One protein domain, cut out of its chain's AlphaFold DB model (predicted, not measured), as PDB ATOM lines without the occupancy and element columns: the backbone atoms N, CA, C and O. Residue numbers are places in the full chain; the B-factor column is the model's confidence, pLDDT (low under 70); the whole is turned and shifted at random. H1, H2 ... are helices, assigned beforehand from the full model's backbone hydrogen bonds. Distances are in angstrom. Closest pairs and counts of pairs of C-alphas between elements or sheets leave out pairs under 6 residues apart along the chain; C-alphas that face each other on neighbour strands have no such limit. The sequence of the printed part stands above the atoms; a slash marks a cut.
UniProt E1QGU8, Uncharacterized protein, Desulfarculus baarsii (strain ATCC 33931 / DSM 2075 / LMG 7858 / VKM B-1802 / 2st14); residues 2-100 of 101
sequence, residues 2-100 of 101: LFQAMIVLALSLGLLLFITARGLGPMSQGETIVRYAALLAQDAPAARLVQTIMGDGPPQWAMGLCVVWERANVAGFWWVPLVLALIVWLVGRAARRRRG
ATOM      1  N   LEU A   2      -7.015   2.874 -26.450       78.62
ATOM      2  CA  LEU A   2      -6.212   3.503 -27.516       78.62
ATOM      3  C   LEU A   2      -5.331   2.515 -28.306       78.62
ATOM      4  O   LEU A   2      -5.398   2.469 -29.528       78.62
ATOM      5  N   PHE A   3      -4.600   1.642 -27.607       77.38
ATOM      6  CA  PHE A   3      -3.768   0.606 -28.233       77.38
ATOM      7  C   PHE A   3      -4.568  -0.355 -29.133       77.38
ATOM      8  O   PHE A   3      -4.160  -0.676 -30.244       77.38
ATOM      9  N   GLN A   4      -5.753  -0.771 -28.683       77.50
ATOM     10  CA  GLN A   4      -6.625  -1.661 -29.450       77.50
ATOM     11  C   GLN A   4      -7.213  -0.956 -30.679       77.50
ATOM     12  O   GLN A   4      -7.296  -1.562 -31.745       77.50
ATOM     13  N   ALA A   5      -7.572   0.325 -30.554       76.62
ATOM     14  CA  ALA A   5      -8.018   1.135 -31.683       76.62
ATOM     15  C   ALA A   5      -6.907   1.298 -32.735       76.62
ATOM     16  O   ALA A   5      -7.170   1.128 -33.921       76.62
ATOM     17  N   MET A   6      -5.661   1.533 -32.308       81.81
ATOM     18  CA  MET A   6      -4.506   1.594 -33.210       81.81
ATOM     19  C   MET A   6      -4.280   0.281 -33.964       81.81
ATOM     20  O   MET A   6      -4.060   0.310 -35.171       81.81
ATOM     21  N   ILE A   7      -4.375  -0.867 -33.283       83.88
ATOM     22  CA  ILE A   7      -4.244  -2.183 -33.930       83.88
ATOM     23  C   ILE A   7      -5.332  -2.375 -34.988       83.88
ATOM     24  O   ILE A   7      -5.033  -2.771 -36.111       83.88
ATOM     25  N   VAL A   8      -6.591  -2.077 -34.653       82.31
ATOM     26  CA  VAL A   8      -7.713  -2.199 -35.597       82.31
ATOM     27  C   VAL A   8      -7.511  -1.289 -36.805       82.31
ATOM     28  O   VAL A   8      -7.755  -1.711 -37.935       82.31
ATOM     29  N   LEU A   9      -7.027  -0.067 -36.586       82.06
ATOM     30  CA  LEU A   9      -6.765   0.890 -37.654       82.06
ATOM     31  C   LEU A   9      -5.625   0.416 -38.570       82.06
ATOM     32  O   LEU A   9      -5.790   0.413 -39.787       82.06
ATOM     33  N   ALA A  10      -4.518  -0.065 -37.997       82.69
ATOM     34  CA  ALA A  10      -3.386  -0.606 -38.747       82.69
ATOM     35  C   ALA A  10      -3.766  -1.859 -39.553       82.69
ATOM     36  O   ALA A  10      -3.404  -1.970 -40.722       82.69
ATOM     37  N   LEU A  11      -4.541  -2.776 -38.963       84.75
ATOM     38  CA  LEU A  11      -5.044  -3.968 -39.653       84.75
ATOM     39  C   LEU A  11      -5.998  -3.605 -40.791       84.75
ATOM     40  O   LEU A  11      -5.893  -4.167 -41.877       84.75
ATOM     41  N   SER A  12      -6.903  -2.656 -40.558       79.69
ATOM     42  CA  SER A  12      -7.851  -2.182 -41.573       79.69
ATOM     43  C   SER A  12      -7.123  -1.552 -42.756       79.69
ATOM     44  O   SER A  12      -7.413  -1.878 -43.904       79.69
ATOM     45  N   LEU A  13      -6.145  -0.690 -42.470       84.31
ATOM     46  CA  LEU A  13      -5.327  -0.041 -43.486       84.31
ATOM     47  C   LEU A  13      -4.492  -1.064 -44.263       84.31
ATOM     48  O   LEU A  13      -4.503  -1.060 -45.490       84.31
ATOM     49  N   GLY A  14      -3.816  -1.974 -43.558       85.12
ATOM     50  CA  GLY A  14      -3.029  -3.037 -44.177       85.12
ATOM     51  C   GLY A  14      -3.876  -3.940 -45.074       85.12
ATOM     52  O   GLY A  14      -3.467  -4.246 -46.191       85.12
ATOM     53  N   LEU A  15      -5.080  -4.313 -44.630       85.88
ATOM     54  CA  LEU A  15      -6.006  -5.131 -45.411       85.88
ATOM     55  C   LEU A  15      -6.499  -4.395 -46.662       85.88
ATOM     56  O   LEU A  15      -6.517  -4.987 -47.739       85.88
ATOM     57  N   LEU A  16      -6.863  -3.116 -46.533       85.25
ATOM     58  CA  LEU A  16      -7.280  -2.283 -47.660       85.25
ATOM     59  C   LEU A  16      -6.171  -2.226 -48.718       85.25
ATOM     60  O   LEU A  16      -6.401  -2.588 -49.869       85.25
ATOM     61  N   LEU A  17      -4.951  -1.863 -48.309       84.88
ATOM     62  CA  LEU A  17      -3.797  -1.790 -49.208       84.88
ATOM     63  C   LEU A  17      -3.486  -3.149 -49.841       84.88
ATOM     64  O   LEU A  17      -3.196  -3.218 -51.033       84.88
ATOM     65  N   PHE A  18      -3.589  -4.236 -49.076       86.06
ATOM     66  CA  PHE A  18      -3.359  -5.586 -49.580       86.06
ATOM     67  C   PHE A  18      -4.388  -5.995 -50.642       86.06
ATOM     68  O   PHE A  18      -4.012  -6.494 -51.703       86.06
ATOM     69  N   ILE A  19      -5.681  -5.758 -50.396       85.69
ATOM     70  CA  ILE A  19      -6.753  -6.051 -51.358       85.69
ATOM     71  C   ILE A  19      -6.566  -5.216 -52.625       85.69
ATOM     72  O   ILE A  19      -6.636  -5.756 -53.730       85.69
ATOM     73  N   THR A  20      -6.273  -3.922 -52.484       84.38
ATOM     74  CA  THR A  20      -6.037  -3.037 -53.628       84.38
ATOM     75  C   THR A  20      -4.813  -3.471 -54.432       84.38
ATOM     76  O   THR A  20      -4.893  -3.551 -55.656       84.38
ATOM     77  N   ALA A  21      -3.705  -3.824 -53.774       83.44
ATOM     78  CA  ALA A  21      -2.508  -4.327 -54.447       83.44
ATOM     79  C   ALA A  21      -2.790  -5.631 -55.209       83.44
ATOM     80  O   ALA A  21      -2.352  -5.797 -56.345       83.44
ATOM     81  N   ARG A  22      -3.579  -6.542 -54.625       85.25
ATOM     82  CA  ARG A  22      -4.003  -7.781 -55.295       85.25
ATOM     83  C   ARG A  22      -4.908  -7.511 -56.494       85.25
ATOM     84  O   ARG A  22      -4.736  -8.165 -57.517       85.25
ATOM     85  N   GLY A  23      -5.825  -6.551 -56.388       80.00
ATOM     86  CA  GLY A  23      -6.709  -6.147 -57.486       80.00
ATOM     87  C   GLY A  23      -5.978  -5.469 -58.648       80.00
ATOM     88  O   GLY A  23      -6.453  -5.514 -59.778       80.00
ATOM     89  N   LEU A  24      -4.814  -4.873 -58.386       79.44
ATOM     90  CA  LEU A  24      -3.971  -4.255 -59.407       79.44
ATOM     91  C   LEU A  24      -3.090  -5.255 -60.170       79.44
ATOM     92  O   LEU A  24      -2.625  -4.926 -61.259       79.44
ATOM     93  N   GLY A  25      -2.893  -6.462 -59.632       78.50
ATOM     94  CA  GLY A  25      -2.034  -7.482 -60.229       78.50
ATOM     95  C   GLY A  25      -0.534  -7.151 -60.148       78.50
ATOM     96  O   GLY A  25      -0.139  -6.114 -59.609       78.50
ATOM     97  N   PRO A  26       0.337  -8.053 -60.636       77.44
ATOM     98  CA  PRO A  26       1.772  -7.798 -60.695       77.44
ATOM     99  C   PRO A  26       2.061  -6.674 -61.699       77.44
ATOM    100  O   PRO A  26       1.872  -6.848 -62.899       77.44
ATOM    101  N   MET A  27       2.529  -5.528 -61.204       80.25
ATOM    102  CA  MET A  27       2.963  -4.418 -62.055       80.25
ATOM    103  C   MET A  27       4.413  -4.609 -62.487       80.25
ATOM    104  O   MET A  27       5.293  -4.873 -61.661       80.25
ATOM    105  N   SER A  28       4.671  -4.417 -63.778       85.88
ATOM    106  CA  SER A  28       6.044  -4.302 -64.270       85.88
ATOM    107  C   SER A  28       6.683  -2.996 -63.780       85.88
ATOM    108  O   SER A  28       5.995  -2.021 -63.475       85.88
ATOM    109  N   GLN A  29       8.015  -2.948 -63.724       83.44
ATOM    110  CA  GLN A  29       8.740  -1.761 -63.260       83.44
ATOM    111  C   GLN A  29       8.409  -0.509 -64.088       83.44
ATOM    112  O   GLN A  29       8.183   0.556 -63.515       83.44
ATOM    113  N   GLY A  30       8.304  -0.646 -65.414       85.75
ATOM    114  CA  GLY A  30       7.922   0.457 -66.299       85.75
ATOM    115  C   GLY A  30       6.499   0.955 -66.044       85.75
ATOM    116  O   GLY A  30       6.257   2.158 -66.007       85.75
ATOM    117  N   GLU A  31       5.562   0.045 -65.783       87.31
ATOM    118  CA  GLU A  31       4.173   0.405 -65.501       87.31
ATOM    119  C   GLU A  31       4.025   1.164 -64.176       87.31
ATOM    120  O   GLU A  31       3.295   2.155 -64.111       87.31
ATOM    121  N   THR A  32       4.755   0.754 -63.136       88.88
ATOM    122  CA  THR A  32       4.777   1.466 -61.850       88.88
ATOM    123  C   THR A  32       5.291   2.893 -62.012       88.88
ATOM    124  O   THR A  32       4.695   3.814 -61.455       88.88
ATOM    125  N   ILE A  33       6.354   3.092 -62.800       89.00
ATOM    126  CA  ILE A  33       6.918   4.423 -63.063       89.00
ATOM    127  C   ILE A  33       5.901   5.298 -63.797       89.00
ATOM    128  O   ILE A  33       5.660   6.426 -63.380       89.00
ATOM    129  N   VAL A  34       5.256   4.776 -64.846       91.19
ATOM    130  CA  VAL A  34       4.250   5.527 -65.617       91.19
ATOM    131  C   VAL A  34       3.064   5.925 -64.739       91.19
ATOM    132  O   VAL A  34       2.633   7.077 -64.762       91.19
ATOM    133  N   ARG A  35       2.550   4.997 -63.925       89.88
ATOM    134  CA  ARG A  35       1.437   5.276 -63.008       89.88
ATOM    135  C   ARG A  35       1.830   6.285 -61.930       89.88
ATOM    136  O   ARG A  35       1.037   7.164 -61.618       89.88
ATOM    137  N   TYR A  36       3.042   6.191 -61.391       89.50
ATOM    138  CA  TYR A  36       3.551   7.156 -60.419       89.50
ATOM    139  C   TYR A  36       3.747   8.550 -61.034       89.50
ATOM    140  O   TYR A  36       3.303   9.539 -60.459       89.50
ATOM    141  N   ALA A  37       4.318   8.636 -62.238       90.00
ATOM    142  CA  ALA A  37       4.459   9.893 -62.968       90.00
ATOM    143  C   ALA A  37       3.096  10.537 -63.269       90.00
ATOM    144  O   ALA A  37       2.942  11.748 -63.134       90.00
ATOM    145  N   ALA A  38       2.079   9.733 -63.603       91.94
ATOM    146  CA  ALA A  38       0.714  10.221 -63.777       91.94
ATOM    147  C   ALA A  38       0.126  10.796 -62.476       91.94
ATOM    148  O   ALA A  38      -0.592  11.791 -62.528       91.94
ATOM    149  N   LEU A  39       0.444  10.210 -61.316       90.88
ATOM    150  CA  LEU A  39       0.029  10.736 -60.011       90.88
ATOM    151  C   LEU A  39       0.737  12.047 -59.662       90.88
ATOM    152  O   LEU A  39       0.094  12.955 -59.144       90.88
ATOM    153  N   LEU A  40       2.029  12.172 -59.977       90.12
ATOM    154  CA  LEU A  40       2.754  13.438 -59.840       90.12
ATOM    155  C   LEU A  40       2.152  14.525 -60.737       90.12
ATOM    156  O   LEU A  40       1.910  15.631 -60.271       90.12
ATOM    157  N   ALA A  41       1.836  14.198 -61.993       91.50
ATOM    158  CA  ALA A  41       1.199  15.132 -62.922       91.50
ATOM    159  C   ALA A  41      -0.213  15.566 -62.480       91.50
ATOM    160  O   ALA A  41      -0.674  16.637 -62.859       91.50
ATOM    161  N   GLN A  42      -0.898  14.739 -61.686       90.25
ATOM    162  CA  GLN A  42      -2.206  15.037 -61.095       90.25
ATOM    163  C   GLN A  42      -2.111  15.708 -59.721       90.25
ATOM    164  O   GLN A  42      -3.140  15.911 -59.079       90.25
ATOM    165  N   ASP A  43      -0.904  16.024 -59.248       86.69
ATOM    166  CA  ASP A  43      -0.674  16.579 -57.914       86.69
ATOM    167  C   ASP A  43      -1.265  15.734 -56.779       86.69
ATOM    168  O   ASP A  43      -1.709  16.244 -55.747       86.69
ATOM    169  N   ALA A  44      -1.232  14.411 -56.951       86.19
ATOM    170  CA  ALA A  44      -1.733  13.488 -55.952       86.19
ATOM    171  C   ALA A  44      -0.952  13.646 -54.629       86.19
ATOM    172  O   ALA A  44       0.290  13.649 -54.628       86.19
ATOM    173  N   PRO A  45      -1.644  13.755 -53.482       85.56
ATOM    174  CA  PRO A  45      -1.013  14.059 -52.203       85.56
ATOM    175  C   PRO A  45      -0.008  12.988 -51.770       85.56
ATOM    176  O   PRO A  45       1.054  13.336 -51.250       85.56
ATOM    177  N   ALA A  46      -0.276  11.700 -52.020       85.19
ATOM    178  CA  ALA A  46       0.683  10.645 -51.699       85.19
ATOM    179  C   ALA A  46       1.946  10.730 -52.568       85.19
ATOM    180  O   ALA A  46       3.047  10.485 -52.074       85.19
ATOM    181  N   ALA A  47       1.814  11.127 -53.840       86.69
ATOM    182  CA  ALA A  47       2.950  11.235 -54.750       86.69
ATOM    183  C   ALA A  47       3.878  12.388 -54.356       86.69
ATOM    184  O   ALA A  47       5.094  12.191 -54.289       86.69
ATOM    185  N   ARG A  48       3.300  13.543 -53.990       87.81
ATOM    186  CA  ARG A  48       4.030  14.694 -53.437       87.81
ATOM    187  C   ARG A  48       4.725  14.361 -52.118       87.81
ATOM    188  O   ARG A  48       5.874  14.748 -51.924       87.81
ATOM    189  N   LEU A  49       4.069  13.618 -51.224       86.44
ATOM    190  CA  LEU A  49       4.686  13.146 -49.980       86.44
ATOM    191  C   LEU A  49       5.901  12.257 -50.251       86.44
ATOM    192  O   LEU A  49       6.961  12.472 -49.669       86.44
ATOM    193  N   VAL A  50       5.768  11.291 -51.163       87.25
ATOM    194  CA  VAL A  50       6.881  10.409 -51.538       87.25
ATOM    195  C   VAL A  50       8.028  11.204 -52.157       87.25
ATOM    196  O   VAL A  50       9.170  10.984 -51.763       87.25
ATOM    197  N   GLN A  51       7.743  12.168 -53.037       88.38
ATOM    198  CA  GLN A  51       8.770  13.037 -53.621       88.38
ATOM    199  C   GLN A  51       9.449  13.917 -52.559       88.38
ATOM    200  O   GLN A  51      10.661  14.092 -52.576       88.38
ATOM    201  N   THR A  52       8.693  14.423 -51.583       88.19
ATOM    202  CA  THR A  52       9.238  15.255 -50.496       88.19
ATOM    203  C   THR A  52      10.168  14.456 -49.580       88.19
ATOM    204  O   THR A  52      11.174  14.976 -49.110       88.19
ATOM    205  N   ILE A  53       9.838  13.189 -49.313       89.00
ATOM    206  CA  ILE A  53      10.605  12.331 -48.401       89.00
ATOM    207  C   ILE A  53      11.802  11.684 -49.108       89.00
ATOM    208  O   ILE A  53      12.855  11.521 -48.495       89.00
ATOM    209  N   MET A  54      11.643  11.276 -50.371       88.94
ATOM    210  CA  MET A  54      12.624  10.446 -51.087       88.94
ATOM    211  C   MET A  54      13.307  11.146 -52.270       88.94
ATOM    212  O   MET A  54      14.215  10.566 -52.861       88.94
ATOM    213  N   GLY A  55      12.911  12.375 -52.602       86.75
ATOM    214  CA  GLY A  55      13.437  13.132 -53.737       86.75
ATOM    215  C   GLY A  55      12.835  12.712 -55.081       86.75
ATOM    216  O   GLY A  55      11.807  12.039 -55.147       86.75
ATOM    217  N   ASP A  56      13.498  13.108 -56.169       81.50
ATOM    218  CA  ASP A  56      12.989  12.962 -57.543       81.50
ATOM    219  C   ASP A  56      13.088  11.537 -58.116       81.50
ATOM    220  O   ASP A  56      12.504  11.238 -59.156       81.50
ATOM    221  N   GLY A  57      13.812  10.641 -57.439       83.44
ATOM    222  CA  GLY A  57      14.022   9.254 -57.862       83.44
ATOM    223  C   GLY A  57      13.677   8.241 -56.769       83.44
ATOM    224  O   GLY A  57      14.578   7.534 -56.310       83.44
ATOM    225  N   PRO A  58      12.412   8.152 -56.319       87.50
ATOM    226  CA  PRO A  58      12.028   7.220 -55.267       87.50
ATOM    227  C   PRO A  58      12.250   5.758 -55.694       87.50
ATOM    228  O   PRO A  58      12.147   5.420 -56.872       87.50
ATOM    229  N   PRO A  59      12.511   4.840 -54.751       89.00
ATOM    230  CA  PRO A  59      12.660   3.426 -55.062       89.00
ATOM    231  C   PRO A  59      11.335   2.812 -55.544       89.00
ATOM    232  O   PRO A  59      10.242   3.239 -55.166       89.00
ATOM    233  N   GLN A  60      11.424   1.745 -56.343       86.44
ATOM    234  CA  GLN A  60      10.265   1.105 -56.985       86.44
ATOM    235  C   GLN A  60       9.170   0.677 -55.997       86.44
ATOM    236  O   GLN A  60       7.983   0.813 -56.292       86.44
ATOM    237  N   TRP A  61       9.551   0.174 -54.821       84.38
ATOM    238  CA  TRP A  61       8.588  -0.232 -53.797       84.38
ATOM    239  C   TRP A  61       7.786   0.964 -53.255       84.38
ATOM    240  O   TRP A  61       6.602   0.812 -52.970       84.38
ATOM    241  N   ALA A  62       8.395   2.154 -53.168       86.69
ATOM    242  CA  ALA A  62       7.738   3.367 -52.684       86.69
ATOM    243  C   ALA A  62       6.775   3.930 -53.736       86.69
ATOM    244  O   ALA A  62       5.638   4.267 -53.409       86.69
ATOM    245  N   MET A  63       7.188   3.941 -55.008       88.75
ATOM    246  CA  MET A  63       6.298   4.282 -56.123       88.75
ATOM    247  C   MET A  63       5.093   3.336 -56.185       88.75
ATOM    248  O   MET A  63       3.953   3.783 -56.283       88.75
ATOM    249  N   GLY A  64       5.328   2.024 -56.068       86.50
ATOM    250  CA  GLY A  64       4.263   1.021 -56.048       86.50
ATOM    251  C   GLY A  64       3.302   1.221 -54.879       86.50
ATOM    252  O   GLY A  64       2.088   1.218 -55.078       86.50
ATOM    253  N   LEU A  65       3.827   1.473 -53.678       85.69
ATOM    254  CA  LEU A  65       3.005   1.755 -52.503       85.69
ATOM    255  C   LEU A  65       2.168   3.027 -52.690       85.69
ATOM    256  O   LEU A  65       0.991   3.020 -52.349       85.69
ATOM    257  N   CYS A  66       2.735   4.082 -53.280       87.88
ATOM    258  CA  CYS A  66       2.015   5.312 -53.608       87.88
ATOM    259  C   CYS A  66       0.855   5.062 -54.577       87.88
ATOM    260  O   CYS A  66      -0.256   5.543 -54.358       87.88
ATOM    261  N   VAL A  67       1.096   4.283 -55.635       88.12
ATOM    262  CA  VAL A  67       0.066   3.927 -56.619       88.12
ATOM    263  C   VAL A  67      -1.057   3.126 -55.966       88.12
ATOM    264  O   VAL A  67      -2.233   3.402 -56.205       88.12
ATOM    265  N   VAL A  68      -0.709   2.159 -55.113       87.81
ATOM    266  CA  VAL A  68      -1.690   1.381 -54.349       87.81
ATOM    267  C   VAL A  68      -2.459   2.279 -53.384       87.81
ATOM    268  O   VAL A  68      -3.674   2.152 -53.298       87.81
ATOM    269  N   TRP A  69      -1.782   3.197 -52.693       84.88
ATOM    270  CA  TRP A  69      -2.385   4.109 -51.724       84.88
ATOM    271  C   TRP A  69      -3.425   5.032 -52.361       84.88
ATOM    272  O   TRP A  69      -4.558   5.104 -51.887       84.88
ATOM    273  N   GLU A  70      -3.066   5.695 -53.462       85.81
ATOM    274  CA  GLU A  70      -3.991   6.574 -54.183       85.81
ATOM    275  C   GLU A  70      -5.157   5.786 -54.772       85.81
ATOM    276  O   GLU A  70      -6.317   6.180 -54.654       85.81
ATOM    277  N   ARG A  71      -4.886   4.600 -55.328       84.25
ATOM    278  CA  ARG A  71      -5.957   3.749 -55.852       84.25
ATOM    279  C   ARG A  71      -6.880   3.226 -54.758       84.25
ATOM    280  O   ARG A  71      -8.073   3.054 -55.007       84.25
ATOM    281  N   ALA A  72      -6.338   2.966 -53.573       81.19
ATOM    282  CA  ALA A  72      -7.106   2.537 -52.419       81.19
ATOM    283  C   ALA A  72      -8.010   3.653 -51.893       81.19
ATOM    284  O   ALA A  72      -8.904   3.336 -51.123       81.19
ATOM    285  N   ASN A  73      -7.809   4.919 -52.294       80.69
ATOM    286  CA  ASN A  73      -8.565   6.081 -51.827       80.69
ATOM    287  C   ASN A  73      -8.803   6.021 -50.311       80.69
ATOM    288  O   ASN A  73      -9.941   6.008 -49.841       80.69
ATOM    289  N   VAL A  74      -7.720   5.920 -49.537       74.00
ATOM    290  CA  VAL A  74      -7.775   5.656 -48.087       74.00
ATOM    291  C   VAL A  74      -8.718   6.623 -47.357       74.00
ATOM    292  O   VAL A  74      -9.452   6.206 -46.462       74.00
ATOM    293  N   ALA A  75      -8.772   7.889 -47.788       72.69
ATOM    294  CA  ALA A  75      -9.696   8.891 -47.257       72.69
ATOM    295  C   ALA A  75     -11.178   8.526 -47.477       72.69
ATOM    296  O   ALA A  75     -12.000   8.716 -46.582       72.69
ATOM    297  N   GLY A  76     -11.530   7.945 -48.627       76.56
ATOM    298  CA  GLY A  76     -12.877   7.443 -48.914       76.56
ATOM    299  C   GLY A  76     -13.285   6.226 -48.071       76.56
ATOM    300  O   GLY A  76     -14.475   6.003 -47.846       76.56
ATOM    301  N   PHE A  77     -12.317   5.472 -47.542       75.00
ATOM    302  CA  PHE A  77     -12.538   4.277 -46.717       75.00
ATOM    303  C   PHE A  77     -12.391   4.532 -45.209       75.00
ATOM    304  O   PHE A  77     -12.157   3.602 -44.434       75.00
ATOM    305  N   TRP A  78     -12.597   5.775 -44.760       76.44
ATOM    306  CA  TRP A  78     -12.533   6.165 -43.343       76.44
ATOM    307  C   TRP A  78     -13.442   5.333 -42.414       76.44
ATOM    308  O   TRP A  78     -13.190   5.245 -41.214       76.44
ATOM    309  N   TRP A  79     -14.487   4.701 -42.957       75.69
ATOM    310  CA  TRP A  79     -15.441   3.862 -42.230       75.69
ATOM    311  C   TRP A  79     -14.951   2.422 -41.987       75.69
ATOM    312  O   TRP A  79     -15.483   1.740 -41.109       75.69
ATOM    313  N   VAL A  80     -13.941   1.936 -42.719       79.12
ATOM    314  CA  VAL A  80     -13.453   0.545 -42.611       79.12
ATOM    315  C   VAL A  80     -12.975   0.199 -41.191       79.12
ATOM    316  O   VAL A  80     -13.397  -0.840 -40.675       79.12
ATOM    317  N   PRO A  81     -12.200   1.055 -40.491       72.88
ATOM    318  CA  PRO A  81     -11.825   0.806 -39.099       72.88
ATOM    319  C   PRO A  81     -13.027   0.675 -38.154       72.88
ATOM    320  O   PRO A  81     -12.983  -0.128 -37.224       72.88
ATOM    321  N   LEU A  82     -14.115   1.419 -38.395       78.69
ATOM    322  CA  LEU A  82     -15.338   1.341 -37.585       78.69
ATOM    323  C   LEU A  82     -16.051   0.001 -37.784       78.69
ATOM    324  O   LEU A  82     -16.455  -0.635 -36.811       78.69
ATOM    325  N   VAL A  83     -16.161  -0.458 -39.033       79.75
ATOM    326  CA  VAL A  83     -16.751  -1.766 -39.350       79.75
ATOM    327  C   VAL A  83     -15.919  -2.893 -38.745       79.75
ATOM    328  O   VAL A  83     -16.470  -3.810 -38.135       79.75
ATOM    329  N   LEU A  84     -14.593  -2.808 -38.833       78.88
ATOM    330  CA  LEU A  84     -13.706  -3.822 -38.271       78.88
ATOM    331  C   LEU A  84     -13.779  -3.844 -36.733       78.88
ATOM    332  O   LEU A  84     -13.851  -4.918 -36.134       78.88
ATOM    333  N   ALA A  85     -13.867  -2.675 -36.088       77.50
ATOM    334  CA  ALA A  85     -14.114  -2.569 -34.650       77.50
ATOM    335  C   ALA A  85     -15.460  -3.195 -34.243       77.50
ATOM    336  O   ALA A  85     -15.522  -3.928 -33.251       77.50
ATOM    337  N   LEU A  86     -16.520  -2.963 -35.025       83.00
ATOM    338  CA  LEU A  86     -17.834  -3.567 -34.805       83.00
ATOM    339  C   LEU A  86     -17.777  -5.096 -34.919       83.00
ATOM    340  O   LEU A  86     -18.316  -5.788 -34.057       83.00
ATOM    341  N   ILE A  87     -17.079  -5.632 -35.925       83.06
ATOM    342  CA  ILE A  87     -16.879  -7.080 -36.095       83.06
ATOM    343  C   ILE A  87     -16.141  -7.665 -34.889       83.06
ATOM    344  O   ILE A  87     -16.613  -8.634 -34.298       83.06
ATOM    345  N   VAL A  88     -15.022  -7.064 -34.473       81.75
ATOM    346  CA  VAL A  88     -14.257  -7.523 -33.300       81.75
ATOM    347  C   VAL A  88     -15.123  -7.494 -32.040       81.75
ATOM    348  O   VAL A  88     -15.094  -8.435 -31.242       81.75
ATOM    349  N   TRP A  89     -15.936  -6.452 -31.862       84.38
ATOM    350  CA  TRP A  89     -16.863  -6.357 -30.739       84.38
ATOM    351  C   TRP A  89     -17.942  -7.447 -30.781       84.38
ATOM    352  O   TRP A  89     -18.192  -8.087 -29.756       84.38
ATOM    353  N   LEU A  90     -18.543  -7.702 -31.948       86.75
ATOM    354  CA  LEU A  90     -19.543  -8.755 -32.147       86.75
ATOM    355  C   LEU A  90     -18.954 -10.144 -31.887       86.75
ATOM    356  O   LEU A  90     -19.545 -10.922 -31.140       86.75
ATOM    357  N   VAL A  91     -17.766 -10.432 -32.425       85.25
ATOM    358  CA  VAL A  91     -17.044 -11.694 -32.206       85.25
ATOM    359  C   VAL A  91     -16.695 -11.857 -30.728       85.25
ATOM    360  O   VAL A  91     -16.991 -12.894 -30.141       85.25
ATOM    361  N   GLY A  92     -16.154 -10.822 -30.081       81.38
ATOM    362  CA  GLY A  92     -15.857 -10.847 -28.649       81.38
ATOM    363  C   GLY A  92     -17.113 -11.015 -27.787       81.38
ATOM    364  O   GLY A  92     -17.100 -11.724 -26.781       81.38
ATOM    365  N   ARG A  93     -18.239 -10.406 -28.176       84.00
ATOM    366  CA  ARG A  93     -19.539 -10.582 -27.514       84.00
ATOM    367  C   ARG A  93     -20.080 -12.002 -27.696       84.00
ATOM    368  O   ARG A  93     -20.539 -12.586 -26.717       84.00
ATOM    369  N   ALA A  94     -19.994 -12.572 -28.894       80.81
ATOM    370  CA  ALA A  94     -20.403 -13.945 -29.173       80.81
ATOM    371  C   ALA A  94     -19.519 -14.970 -28.441       80.81
ATOM    372  O   ALA A  94     -20.034 -15.918 -27.850       80.81
ATOM    373  N   ALA A  95     -18.203 -14.744 -28.397       77.50
ATOM    374  CA  ALA A  95     -17.256 -15.584 -27.668       77.50
ATOM    375  C   ALA A  95     -17.511 -15.562 -26.152       77.50
ATOM    376  O   ALA A  95     -17.475 -16.609 -25.510       77.50
ATOM    377  N   ARG A  96     -17.851 -14.395 -25.583       73.50
ATOM    378  CA  ARG A  96     -18.265 -14.276 -24.173       73.50
ATOM    379  C   ARG A  96     -19.586 -14.988 -23.886       73.50
ATOM    380  O   ARG A  96     -19.698 -15.646 -22.863       73.50
ATOM    381  N   ARG A  97     -20.558 -14.931 -24.804       67.38
ATOM    382  CA  ARG A  97     -21.819 -15.686 -24.674       67.38
ATOM    383  C   ARG A  97     -21.608 -17.203 -24.692       67.38
ATOM    384  O   ARG A  97     -22.347 -17.904 -24.019       67.38
ATOM    385  N   ARG A  98     -20.604 -17.700 -25.424       59.88
ATOM    386  CA  ARG A  98     -20.243 -19.131 -25.434       59.88
ATOM    387  C   ARG A  98     -19.486 -19.594 -24.193       59.88
ATOM    388  O   ARG A  98     -19.444 -20.793 -23.954       59.88
ATOM    389  N   ARG A  99     -18.873 -18.680 -23.436       57.84
ATOM    390  CA  ARG A  99     -18.153 -19.031 -22.205       57.84
ATOM    391  C   ARG A  99     -19.029 -19.082 -20.958       57.84
ATOM    392  O   ARG A  99     -18.547 -19.642 -19.991       57.84
ATOM    393  N   GLY A 100     -20.274 -18.594 -21.021       48.75
ATOM    394  CA  GLY A 100     -21.228 -18.641 -19.905       48.75
ATOM    395  C   GLY A 100     -20.723 -17.955 -18.624       48.75
ATOM    396  O   GLY A 100     -19.559 -17.566 -18.549       48.75
TER     397      GLY A 100
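AT A GLANCE: This is residues 2 to 100 of the 101 residues of an uncharacterized protein of Desulfarculus baarsii (strain ATCC 33931 / DSM 2075 / LMG 7858 / VKM B-1802 / 2st14) (UniProt E1QGU8). A small head of three helices, the hairpin of H3 and H4 with H2 crossing H4, sits at one end; the long helix H1 runs toward this head and meets the end of H4, residues 68 to 72, with its own last residues, 16 to 24. H6 begins at the side of H1 and leaves it as an arm, whose residues 89 to 99 stick out with Gly 100 and make much of the length. The printed part has 99 residues with six named helices, H1 to H6 in order along the chain, and no named strand: all helix. The whole is loose, with a radius of gyration of the C-alphas of 17.5 A, and spans 59 by 27 by 20 A.

HOW THE PARTS SIT: Begin with H1, residues 2 to 24: its residues 5 to 13 alone touch residues 80 to 85 of H6, residues 80 to 99, and the closest C-alphas, of Leu 9 and Pro 81, are 5.3 A apart. These two helices run opposite ways at a steep tilt of 62 degrees. Farther along, residues 16 to 24 of H1 touch residues 68 to 72 of H4, residues 60 to 72, about perpendicular at 81 degrees; the closest C-alphas are those of Ala 21 and Val 68, 5.8 A apart. H4 is the hub, touching three helices. H2, residues 29 to 41, touches it the same way at a steep tilt of 57 degrees, closest at the C-alphas of Thr 32 and Gly 64, 5.8 A. H3, residues 45 to 54, forms a helical hairpin with H4, opposite ways at a shallow tilt of 18 degrees, closest at the C-alphas of Ala 46 and Cys 66, 5.8 A. H1 and H2 are apart. H5, residues 74 to 77, is close to H1 but not clearly touching, with the C-alphas of Leu 13 and Val 74 7.7 A apart. In H1, H2, H3, H4 and H6 every O i to N i+4 pair is within hydrogen-bond range; H5 is too short for such a pair.

IN THESE COORDINATES: Find C-alpha 2 at (-6.212, 3.503, -27.516); from there H1 runs 32.9 A to C-alpha 24 at (-3.971, -4.255, -59.407). Next come H2 from 29 to 41, 18.5 A, H3 from 45 to 54, 14.2 A, H4 from 60 to 72, 18.0 A, and H5 from 74 to 77, 5.1 A. H6 runs 28.7 A from residue 80 to C-alpha 99 at (-18.153, -19.031, -22.205).

THE WHOLE: Look at Asp 56 and Gly 100, whose C-alphas are the two farthest apart, at 59.9 A. Without residues 89 to 100, which stand free, the body spans 40 by 27 by 20 A. The printed part has no cut, and its five links between helices are tight. Mean pLDDT of the printed part is 82.8; residues 97 to 100 are under 70.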